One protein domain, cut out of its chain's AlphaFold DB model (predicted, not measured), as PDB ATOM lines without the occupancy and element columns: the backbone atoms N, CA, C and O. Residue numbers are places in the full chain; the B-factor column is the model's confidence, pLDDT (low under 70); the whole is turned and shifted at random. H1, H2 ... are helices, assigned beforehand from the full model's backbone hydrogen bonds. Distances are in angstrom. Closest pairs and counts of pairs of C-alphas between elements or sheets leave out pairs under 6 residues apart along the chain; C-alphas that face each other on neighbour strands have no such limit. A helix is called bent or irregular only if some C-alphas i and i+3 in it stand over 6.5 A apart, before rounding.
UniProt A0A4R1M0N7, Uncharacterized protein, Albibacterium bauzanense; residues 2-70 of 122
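What this domain is: This is residues 2 to 70 of the 122 residues of an uncharacterized protein of Albibacterium bauzanense (UniProt A0A4R1M0N7). Two helices make an open V: long H1 comes first, and shorter H2 starts near H1's last residues and folds back, with the loop 37 to 50 at the corner. The 69 printed residues hold H1 then H2, all helix with no named strand. The whole is extended, radius of gyration of the C-alphas 18.0 A, and flat, spanning 61 by 32 by 17 A.

How they stand to each other: Start with H1, residues 2 to 36; residues 2 to 26 stand free, and near residue 30 you meet a kink of 52 degrees. H1 is irregular: C-alphas 29 and 32 are 7.7 A apart. H2, residues 51 to 69, only just touches H1, with 3 pairs of C-alphas within 8 A, through residue 34 of H1 and residues 51 to 54 of H2. The closest C-alphas, of Tyr 34 and Val 53, are 6.0 A apart. Their lines stand at a steep tilt of 53 degrees, opposite ways. In H2 every O i to N i+4 pair is within hydrogen-bond range, in H1 27 of 31.

Where its parts are: Find C-alpha 2 at (-36.585, -25.644, 46.526); H1 runs 52.0 A to C-alpha 36. H2 runs 26.4 A to C-alpha 69 at (-18.947, -55.923, 34.082).

The domain as a whole: The farthest C-alphas, of Arg 2 and Asp 42, are 60.7 A apart. The link is long, 14 residues; the printed part has no cut. In this model pLDDT is under 70 at residues 69 to 70.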
ATOM      1  N   ARG A   2     -35.584 -24.928  47.358       80.12
ATOM      2  CA  ARG A   2     -36.585 -25.644  46.526       80.12
ATOM      3  C   ARG A   2     -36.647 -25.201  45.054       80.12
ATOM      4  O   ARG A   2     -36.639 -26.044  44.174       80.12
ATOM      5  N   ARG A   3     -36.634 -23.888  44.786       87.94
ATOM      6  CA  ARG A   3     -36.655 -23.336  43.415       87.94
ATOM      7  C   ARG A   3     -35.381 -23.634  42.615       87.94
ATOM      8  O   ARG A   3     -35.434 -23.835  41.414       87.94
ATOM      9  N   PHE A   4     -34.235 -23.684  43.287       94.06
ATOM     10  CA  PHE A   4     -32.962 -24.005  42.644       94.06
ATOM     11  C   PHE A   4     -32.925 -25.481  42.231       94.06
ATOM     12  O   PHE A   4     -32.608 -25.791  41.088       94.06
ATOM     13  N   CYS A   5     -33.375 -26.375  43.117       93.25
ATOM     14  CA  CYS A   5     -33.518 -27.797  42.812       93.25
ATOM     15  C   CYS A   5     -34.478 -28.040  41.639       93.25
ATOM     16  O   CYS A   5     -34.179 -28.856  40.775       93.25
ATOM     17  N   THR A   6     -35.596 -27.305  41.561       94.31
ATOM     18  CA  THR A   6     -36.529 -27.436  40.429       94.31
ATOM     19  C   THR A   6     -35.912 -26.984  39.110       94.31
ATOM     20  O   THR A   6     -36.127 -27.647  38.102       94.31
ATOM     21  N   TYR A   7     -35.116 -25.907  39.096       96.38
ATOM     22  CA  TYR A   7     -34.421 -25.484  37.876       96.38
ATOM     23  C   TYR A   7     -33.366 -26.502  37.436       96.38
ATOM     24  O   TYR A   7     -33.308 -26.832  36.256       96.38
ATOM     25  N   ILE A   8     -32.586 -27.055  38.370       95.88
ATOM     26  CA  ILE A   8     -31.614 -28.117  38.064       95.88
ATOM     27  C   ILE A   8     -32.316 -29.348  37.481       95.88
ATOM     28  O   ILE A   8     -31.879 -29.890  36.467       95.88
ATOM     29  N   LEU A   9     -33.423 -29.776  38.089       94.50
ATOM     30  CA  LEU A   9     -34.187 -30.928  37.612       94.50
ATOM     31  C   LEU A   9     -34.744 -30.693  36.198       94.50
ATOM     32  O   LEU A   9     -34.667 -31.570  35.344       94.50
ATOM     33  N   LEU A  10     -35.238 -29.486  35.920       95.06
ATOM     34  CA  LEU A  10     -35.746 -29.130  34.596       95.06
ATOM     35  C   LEU A  10     -34.617 -29.127  33.551       95.06
ATOM     36  O   LEU A  10     -34.766 -29.707  32.480       95.06
ATOM     37  N   ILE A  11     -33.460 -28.547  33.883       95.00
ATOM     38  CA  ILE A  11     -32.287 -28.508  32.997       95.00
ATOM     39  C   ILE A  11     -31.780 -29.923  32.691       95.00
ATOM     40  O   ILE A  11     -31.561 -30.254  31.530       95.00
ATOM     41  N   THR A  12     -31.625 -30.778  33.702       94.19
ATOM     42  CA  THR A  12     -31.137 -32.158  33.506       94.19
ATOM     43  C   THR A  12     -32.068 -32.985  32.616       94.19
ATOM     44  O   THR A  12     -31.590 -33.678  31.718       94.19
ATOM     45  N   LEU A  13     -33.387 -32.841  32.776       93.00
ATOM     46  CA  LEU A  13     -34.379 -33.493  31.916       93.00
ATOM     47  C   LEU A  13     -34.300 -33.006  30.458       93.00
ATOM     48  O   LEU A  13     -34.409 -33.795  29.516       93.00
ATOM     49  N   MET A  14     -34.071 -31.705  30.258       91.75
ATOM     50  CA  MET A  14     -33.839 -31.149  28.923       91.75
ATOM     51  C   MET A  14     -32.556 -31.717  28.306       91.75
ATOM     52  O   MET A  14     -32.591 -32.193  27.174       91.75
ATOM     53  N   LEU A  15     -31.442 -31.750  29.048       92.50
ATOM     54  CA  LEU A  15     -30.169 -32.303  28.565       92.50
ATOM     55  C   LEU A  15     -30.287 -33.778  28.154       92.50
ATOM     56  O   LEU A  15     -29.736 -34.162  27.121       92.50
ATOM     57  N   GLN A  16     -31.047 -34.587  28.898       92.38
ATOM     58  CA  GLN A  16     -31.309 -35.985  28.539       92.38
ATOM     59  C   GLN A  16     -31.935 -36.114  27.140       92.38
ATOM     60  O   GLN A  16     -31.601 -37.033  26.391       92.38
ATOM     61  N   SER A  17     -32.789 -35.165  26.749       90.44
ATOM     62  CA  SER A  17     -33.423 -35.145  25.424       90.44
ATOM     63  C   SER A  17     -32.427 -34.820  24.300       90.44
ATOM     64  O   SER A  17     -32.583 -35.279  23.166       90.44
ATOM     65  N   PHE A  18     -31.373 -34.057  24.601       91.94
ATOM     66  CA  PHE A  18     -30.351 -33.669  23.627       91.94
ATOM     67  C   PHE A  18     -29.256 -34.716  23.420       91.94
ATOM     68  O   PHE A  18     -28.596 -34.672  22.382       91.94
ATOM     69  N   TYR A  19     -29.097 -35.690  24.322       89.81
ATOM     70  CA  TYR A  19     -28.045 -36.712  24.231       89.81
ATOM     71  C   TYR A  19     -27.996 -37.410  22.858       89.81
ATOM     72  O   TYR A  19     -26.942 -37.496  22.231       89.81
ATOM     73  N   ARG A  20     -29.156 -37.822  22.326       89.12
ATOM     74  CA  ARG A  20     -29.244 -38.470  21.004       89.12
ATOM     75  C   ARG A  20     -28.807 -37.550  19.859       89.12
ATOM     76  O   ARG A  20     -28.217 -38.014  18.889       89.12
ATOM     77  N   ASN A  21     -29.100 -36.256  19.965       93.19
ATOM     78  CA  ASN A  21     -28.718 -35.276  18.949       93.19
ATOM     79  C   ASN A  21     -27.206 -35.042  18.951       93.19
ATOM     80  O   ASN A  21     -26.605 -34.969  17.884       93.19
ATOM     81  N   ILE A  22     -26.587 -34.989  20.132       93.69
ATOM     82  CA  ILE A  22     -25.132 -34.860  20.269       93.69
ATOM     83  C   ILE A  22     -24.430 -36.060  19.618       93.69
ATOM     84  O   ILE A  22     -23.536 -35.863  18.801       93.69
ATOM     85  N   MET A  23     -24.896 -37.284  19.887       90.75
ATOM     86  CA  MET A  23     -24.349 -38.499  19.268       90.75
ATOM     87  C   MET A  23     -24.454 -38.471  17.734       90.75
ATOM     88  O   MET A  23     -23.526 -38.862  17.025       90.75
ATOM     89  N   PHE A  24     -25.578 -37.989  17.198       93.50
ATOM     90  CA  PHE A  24     -25.746 -37.851  15.753       93.50
ATOM     91  C   PHE A  24     -24.814 -36.787  15.157       93.50
ATOM     92  O   PHE A  24     -24.233 -37.007  14.098       93.50
ATOM     93  N   MET A  25     -24.638 -35.655  15.837       95.75
ATOM     94  CA  MET A  25     -23.712 -34.608  15.401       95.75
ATOM     95  C   MET A  25     -22.268 -35.111  15.370       95.75
ATOM     96  O   MET A  25     -21.566 -34.886  14.388       95.75
ATOM     97  N   GLU A  26     -21.843 -35.845  16.397       93.81
ATOM     98  CA  GLU A  26     -20.523 -36.477  16.436       93.81
ATOM     99  C   GLU A  26     -20.325 -37.440  15.256       93.81
ATOM    100  O   GLU A  26     -19.300 -37.396  14.572       93.81
ATOM    101  N   TYR A  27     -21.337 -38.257  14.948       94.44
ATOM    102  CA  TYR A  27     -21.306 -39.127  13.775       94.44
ATOM    103  C   TYR A  27     -21.106 -38.347  12.469       94.44
ATOM    104  O   TYR A  27     -20.295 -38.753  11.639       94.44
ATOM    105  N   GLN A  28     -21.812 -37.227  12.295       95.00
ATOM    106  CA  GLN A  28     -21.704 -36.396  11.094       95.00
ATOM    107  C   GLN A  28     -20.325 -35.744  10.957       95.00
ATOM    108  O   GLN A  28     -19.764 -35.719   9.864       95.00
ATOM    109  N   ILE A  29     -19.753 -35.269  12.065       96.69
ATOM    110  CA  ILE A  29     -18.405 -34.683  12.091       96.69
ATOM    111  C   ILE A  29     -17.354 -35.712  11.641       96.69
ATOM    112  O   ILE A  29     -16.460 -35.381  10.863       96.69
ATOM    113  N   HIS A  30     -17.485 -36.970  12.073       94.56
ATOM    114  CA  HIS A  30     -16.560 -38.059  11.727       94.56
ATOM    115  C   HIS A  30     -16.951 -38.858  10.472       94.56
ATOM    116  O   HIS A  30     -16.238 -39.785  10.077       94.56
ATOM    117  N   LEU A  31     -18.041 -38.489   9.793       94.12
ATOM    118  CA  LEU A  31     -18.525 -39.154   8.586       94.12
ATOM    119  C   LEU A  31     -17.459 -39.342   7.485       94.12
ATOM    120  O   LEU A  31     -17.387 -40.454   6.951       94.12
ATOM    121  N   PRO A  32     -16.614 -38.348   7.127       93.69
ATOM    122  CA  PRO A  32     -15.611 -38.550   6.076       93.69
ATOM    123  C   PRO A  32     -14.579 -39.623   6.451       93.69
ATOM    124  O   PRO A  32     -14.180 -40.428   5.605       93.69
ATOM    125  N   GLU A  33     -14.197 -39.695   7.728       93.69
ATOM    126  CA  GLU A  33     -13.303 -40.737   8.231       93.69
ATOM    127  C   GLU A  33     -13.963 -42.117   8.102       93.69
ATOM    128  O   GLU A  33     -13.360 -43.059   7.580       93.69
ATOM    129  N   TYR A  34     -15.231 -42.234   8.500       93.56
ATOM    130  CA  TYR A  34     -15.986 -43.483   8.392       93.56
ATOM    131  C   TYR A  34     -16.186 -43.951   6.953       93.56
ATOM    132  O   TYR A  34     -16.108 -45.152   6.687       93.56
ATOM    133  N   LEU A  35     -16.394 -43.028   6.015       92.56
ATOM    134  CA  LEU A  35     -16.499 -43.351   4.592       92.56
ATOM    135  C   LEU A  35     -15.171 -43.880   4.036       92.56
ATOM    136  O   LEU A  35     -15.159 -44.891   3.330       92.56
ATOM    137  N   SER A  36     -14.045 -43.259   4.401       92.00
ATOM    138  CA  SER A  36     -12.714 -43.699   3.953       92.00
ATOM    139  C   SER A  36     -12.359 -45.127   4.392       92.00
ATOM    140  O   SER A  36     -11.721 -45.869   3.635       92.00
ATOM    141  N   LYS A  37     -12.834 -45.528   5.578       91.88
ATOM    142  CA  LYS A  37     -12.597 -46.832   6.215       91.88
ATOM    143  C   LYS A  37     -13.687 -47.869   5.910       91.88
ATOM    144  O   LYS A  37     -13.736 -48.908   6.559       91.88
ATOM    145  N   CYS A  38     -14.576 -47.619   4.944       91.00
ATOM    146  CA  CYS A  38     -15.611 -48.591   4.610       91.00
ATOM    147  C   CYS A  38     -15.000 -49.916   4.110       91.00
ATOM    148  O   CYS A  38     -14.162 -49.910   3.210       91.00
ATOM    149  N   ILE A  39     -15.450 -51.042   4.674       89.00
ATOM    150  CA  ILE A  39     -14.981 -52.393   4.319       89.00
ATOM    151  C   ILE A  39     -15.636 -52.952   3.048       89.00
ATOM    152  O   ILE A  39     -15.062 -53.798   2.381       89.00
ATOM    153  N   ASN A  40     -16.824 -52.459   2.689       88.50
ATOM    154  CA  ASN A  40     -17.620 -52.953   1.561       88.50
ATOM    155  C   ASN A  40     -17.566 -51.979   0.373       88.50
ATOM    156  O   ASN A  40     -18.603 -51.625  -0.184       88.50
ATOM    157  N   LYS A  41     -16.368 -51.495   0.012       85.31
ATOM    158  CA  LYS A  41     -16.197 -50.553  -1.115       85.31
ATOM    159  C   LYS A  41     -16.650 -51.151  -2.447       85.31
ATOM    160  O   LYS A  41     -17.163 -50.425  -3.289       85.31
ATOM    161  N   ASP A  42     -16.530 -52.467  -2.582       88.69
ATOM    162  CA  ASP A  42     -16.856 -53.209  -3.803       88.69
ATOM    163  C   ASP A  42     -18.358 -53.521  -3.947       88.69
ATOM    164  O   ASP A  42     -18.774 -54.070  -4.963       88.69
ATOM    165  N   LYS A  43     -19.174 -53.195  -2.931       89.19
ATOM    166  CA  LYS A  43     -20.618 -53.493  -2.866       89.19
ATOM    167  C   LYS A  43     -21.432 -52.240  -2.520       89.19
ATOM    168  O   LYS A  43     -21.903 -52.100  -1.381       89.19
ATOM    169  N   PRO A  44     -21.580 -51.292  -3.461       84.94
ATOM    170  CA  PRO A  44     -22.289 -50.035  -3.225       84.94
ATOM    171  C   PRO A  44     -23.770 -50.230  -2.859       84.94
ATOM    172  O   PRO A  44     -24.330 -49.397  -2.140       84.94
ATOM    173  N   GLU A  45     -24.387 -51.346  -3.265       91.44
ATOM    174  CA  GLU A  45     -25.768 -51.715  -2.926       91.44
ATOM    175  C   GLU A  45     -26.010 -51.887  -1.416       91.44
ATOM    176  O   GLU A  45     -27.146 -51.797  -0.954       91.44
ATOM    177  N   LEU A  46     -24.951 -52.082  -0.620       88.88
ATOM    178  CA  LEU A  46     -25.049 -52.234   0.836       88.88
ATOM    179  C   LEU A  46     -25.149 -50.900   1.590       88.88
ATOM    180  O   LEU A  46     -25.278 -50.905   2.815       88.88
ATOM    181  N   HIS A  47     -25.083 -49.759   0.896       89.88
ATOM    182  CA  HIS A  47     -25.297 -48.428   1.476       89.88
ATOM    183  C   HIS A  47     -24.506 -48.176   2.776       89.88
ATOM    184  O   HIS A  47     -25.056 -47.702   3.777       89.88
ATOM    185  N   CYS A  48     -23.199 -48.474   2.746       91.00
ATOM    186  CA  CYS A  48     -22.282 -48.371   3.885       91.00
ATOM    187  C   CYS A  48     -22.445 -47.055   4.654       91.00
ATOM    188  O   CYS A  48     -22.680 -47.087   5.857       91.00
ATOM    189  N   ASN A  49     -22.364 -45.905   3.969       92.00
ATOM    190  CA  ASN A  49     -22.575 -44.564   4.535       92.00
ATOM    191  C   ASN A  49     -21.790 -44.266   5.832       92.00
ATOM    192  O   ASN A  49     -22.200 -43.390   6.576       92.00
ATOM    193  N   GLY A  50     -20.712 -45.002   6.137       91.62
ATOM    194  CA  GLY A  50     -19.986 -44.931   7.415       91.62
ATOM    195  C   GLY A  50     -20.542 -45.812   8.554       91.62
ATOM    196  O   GLY A  50     -19.903 -45.958   9.594       91.62
ATOM    197  N   LYS A  51     -21.686 -46.478   8.351       92.56
ATOM    198  CA  LYS A  51     -22.365 -47.331   9.342       92.56
ATOM    199  C   LYS A  51     -21.583 -48.593   9.698       92.56
ATOM    200  O   LYS A  51     -21.645 -49.031  10.840       92.56
ATOM    201  N   CYS A  52     -20.848 -49.176   8.749       92.88
ATOM    202  CA  CYS A  52     -20.083 -50.404   8.993       92.88
ATOM    203  C   CYS A  52     -19.019 -50.197  10.082       92.88
ATOM    204  O   CYS A  52     -18.956 -50.968  11.034       92.88
ATOM    205  N   VAL A  53     -18.252 -49.110   9.973       93.25
ATOM    206  CA  VAL A  53     -17.202 -48.748  10.938       93.25
ATOM    207  C   VAL A  53     -17.812 -48.333  12.277       93.25
ATOM    208  O   VAL A  53     -17.306 -48.701  13.334       93.25
ATOM    209  N   LEU A  54     -18.934 -47.602  12.255       93.75
ATOM    210  CA  LEU A  54     -19.663 -47.257  13.475       93.75
ATOM    211  C   LEU A  54     -20.113 -48.513  14.237       93.75
ATOM    212  O   LEU A  54     -19.941 -48.590  15.451       93.75
ATOM    213  N   MET A  55     -20.663 -49.503  13.531       92.94
ATOM    214  CA  MET A  55     -21.131 -50.750  14.137       92.94
ATOM    215  C   MET A  55     -19.984 -51.555  14.755       92.94
ATOM    216  O   MET A  55     -20.156 -52.149  15.815       92.94
ATOM    217  N   GLU A  56     -18.814 -51.566  14.119       93.12
ATOM    218  CA  GLU A  56     -17.608 -52.191  14.667       93.12
ATOM    219  C   GLU A  56     -17.164 -51.511  15.969       93.12
ATOM    220  O   GLU A  56     -17.001 -52.187  16.984       93.12
ATOM    221  N   LYS A  57     -17.097 -50.173  15.991       91.81
ATOM    222  CA  LYS A  57     -16.782 -49.408  17.210       91.81
ATOM    223  C   LYS A  57     -17.774 -49.673  18.349       91.81
ATOM    224  O   LYS A  57     -17.358 -49.787  19.500       91.81
ATOM    225  N   ILE A  58     -19.072 -49.778  18.044       93.44
ATOM    226  CA  ILE A  58     -20.103 -50.115  19.041       93.44
ATOM    227  C   ILE A  58     -19.834 -51.507  19.623       93.44
ATOM    228  O   ILE A  58     -19.754 -51.641  20.839       93.44
ATOM    229  N   LYS A  59     -19.596 -52.514  18.773       94.19
ATOM    230  CA  LYS A  59     -19.280 -53.881  19.219       94.19
ATOM    231  C   LYS A  59     -18.019 -53.936  20.078       94.19
ATOM    232  O   LYS A  59     -17.995 -54.638  21.084       94.19
ATOM    233  N   GLU A  60     -16.970 -53.208  19.706       93.75
ATOM    234  CA  GLU A  60     -15.754 -53.130  20.518       93.75
ATOM    235  C   GLU A  60     -16.017 -52.519  21.896       93.75
ATOM    236  O   GLU A  60     -15.481 -53.002  22.896       93.75
ATOM    237  N   ASN A  61     -16.828 -51.460  21.963       90.94
ATOM    238  CA  ASN A  61     -17.202 -50.832  23.226       90.94
ATOM    239  C   ASN A  61     -18.055 -51.771  24.085       90.94
ATOM    240  O   ASN A  61     -17.726 -51.958  25.253       90.94
ATOM    241  N   GLU A  62     -19.056 -52.435  23.505       91.50
ATOM    242  CA  GLU A  62     -19.879 -53.439  24.194       91.50
ATOM    243  C   GLU A  62     -19.023 -54.583  24.754       91.50
ATOM    244  O   GLU A  62     -19.190 -54.988  25.902       91.50
ATOM    245  N   GLN A  63     -18.046 -55.081  23.990       91.31
ATOM    246  CA  GLN A  63     -17.125 -56.117  24.468       91.31
ATOM    247  C   GLN A  63     -16.216 -55.621  25.599       91.31
ATOM    248  O   GLN A  63     -15.950 -56.363  26.550       91.31
ATOM    249  N   LYS A  64     -15.716 -54.382  25.516       89.00
ATOM    250  CA  LYS A  64     -14.917 -53.765  26.588       89.00
ATOM    251  C   LYS A  64     -15.753 -53.572  27.854       89.00
ATOM    252  O   LYS A  64     -15.244 -53.819  28.945       89.00
ATOM    253  N   GLU A  65     -17.014 -53.172  27.726       85.38
ATOM    254  CA  GLU A  65     -17.948 -53.052  28.848       85.38
ATOM    255  C   GLU A  65     -18.311 -54.415  29.440       85.38
ATOM    256  O   GLU A  65     -18.239 -54.577  30.654       85.38
ATOM    257  N   ALA A  66     -18.594 -55.426  28.617       81.56
ATOM    258  CA  ALA A  66     -18.855 -56.787  29.082       81.56
ATOM    259  C   ALA A  66     -17.678 -57.353  29.894       81.56
ATOM    260  O   ALA A  66     -17.883 -57.955  30.946       81.56
ATOM    261  N   LYS A  67     -16.434 -57.097  29.463       77.12
ATOM    262  CA  LYS A  67     -15.230 -57.477  30.223       77.12
ATOM    263  C   LYS A  67     -15.089 -56.720  31.546       77.12
ATOM    264  O   LYS A  67     -14.593 -57.298  32.505       77.12
ATOM    265  N   LYS A  68     -15.514 -55.453  31.615       72.56
ATOM    266  CA  LYS A  68     -15.520 -54.667  32.863       72.56
ATOM    267  C   LYS A  68     -16.627 -55.101  33.826       72.56
ATOM    268  O   LYS A  68     -16.403 -55.101  35.028       72.56
ATOM    269  N   ASN A  69     -17.794 -55.471  33.301       61.41
ATOM    270  CA  ASN A  69     -18.947 -55.923  34.082       61.41
ATOM    271  C   ASN A  69     -18.804 -57.368  34.583       61.41
ATOM    272  O   ASN A  69     -19.559 -57.779  35.460       61.41
ATOM    273  N   LEU A  70     -17.815 -58.124  34.093       60.94
ATOM    274  CA  LEU A  70     -17.401 -59.400  34.673       60.94
ATOM    275  C   LEU A  70     -16.586 -59.179  35.966       60.94
ATOM    276  O   LEU A  70     -15.475 -59.681  36.122       60.94
TER     277      LEU A  70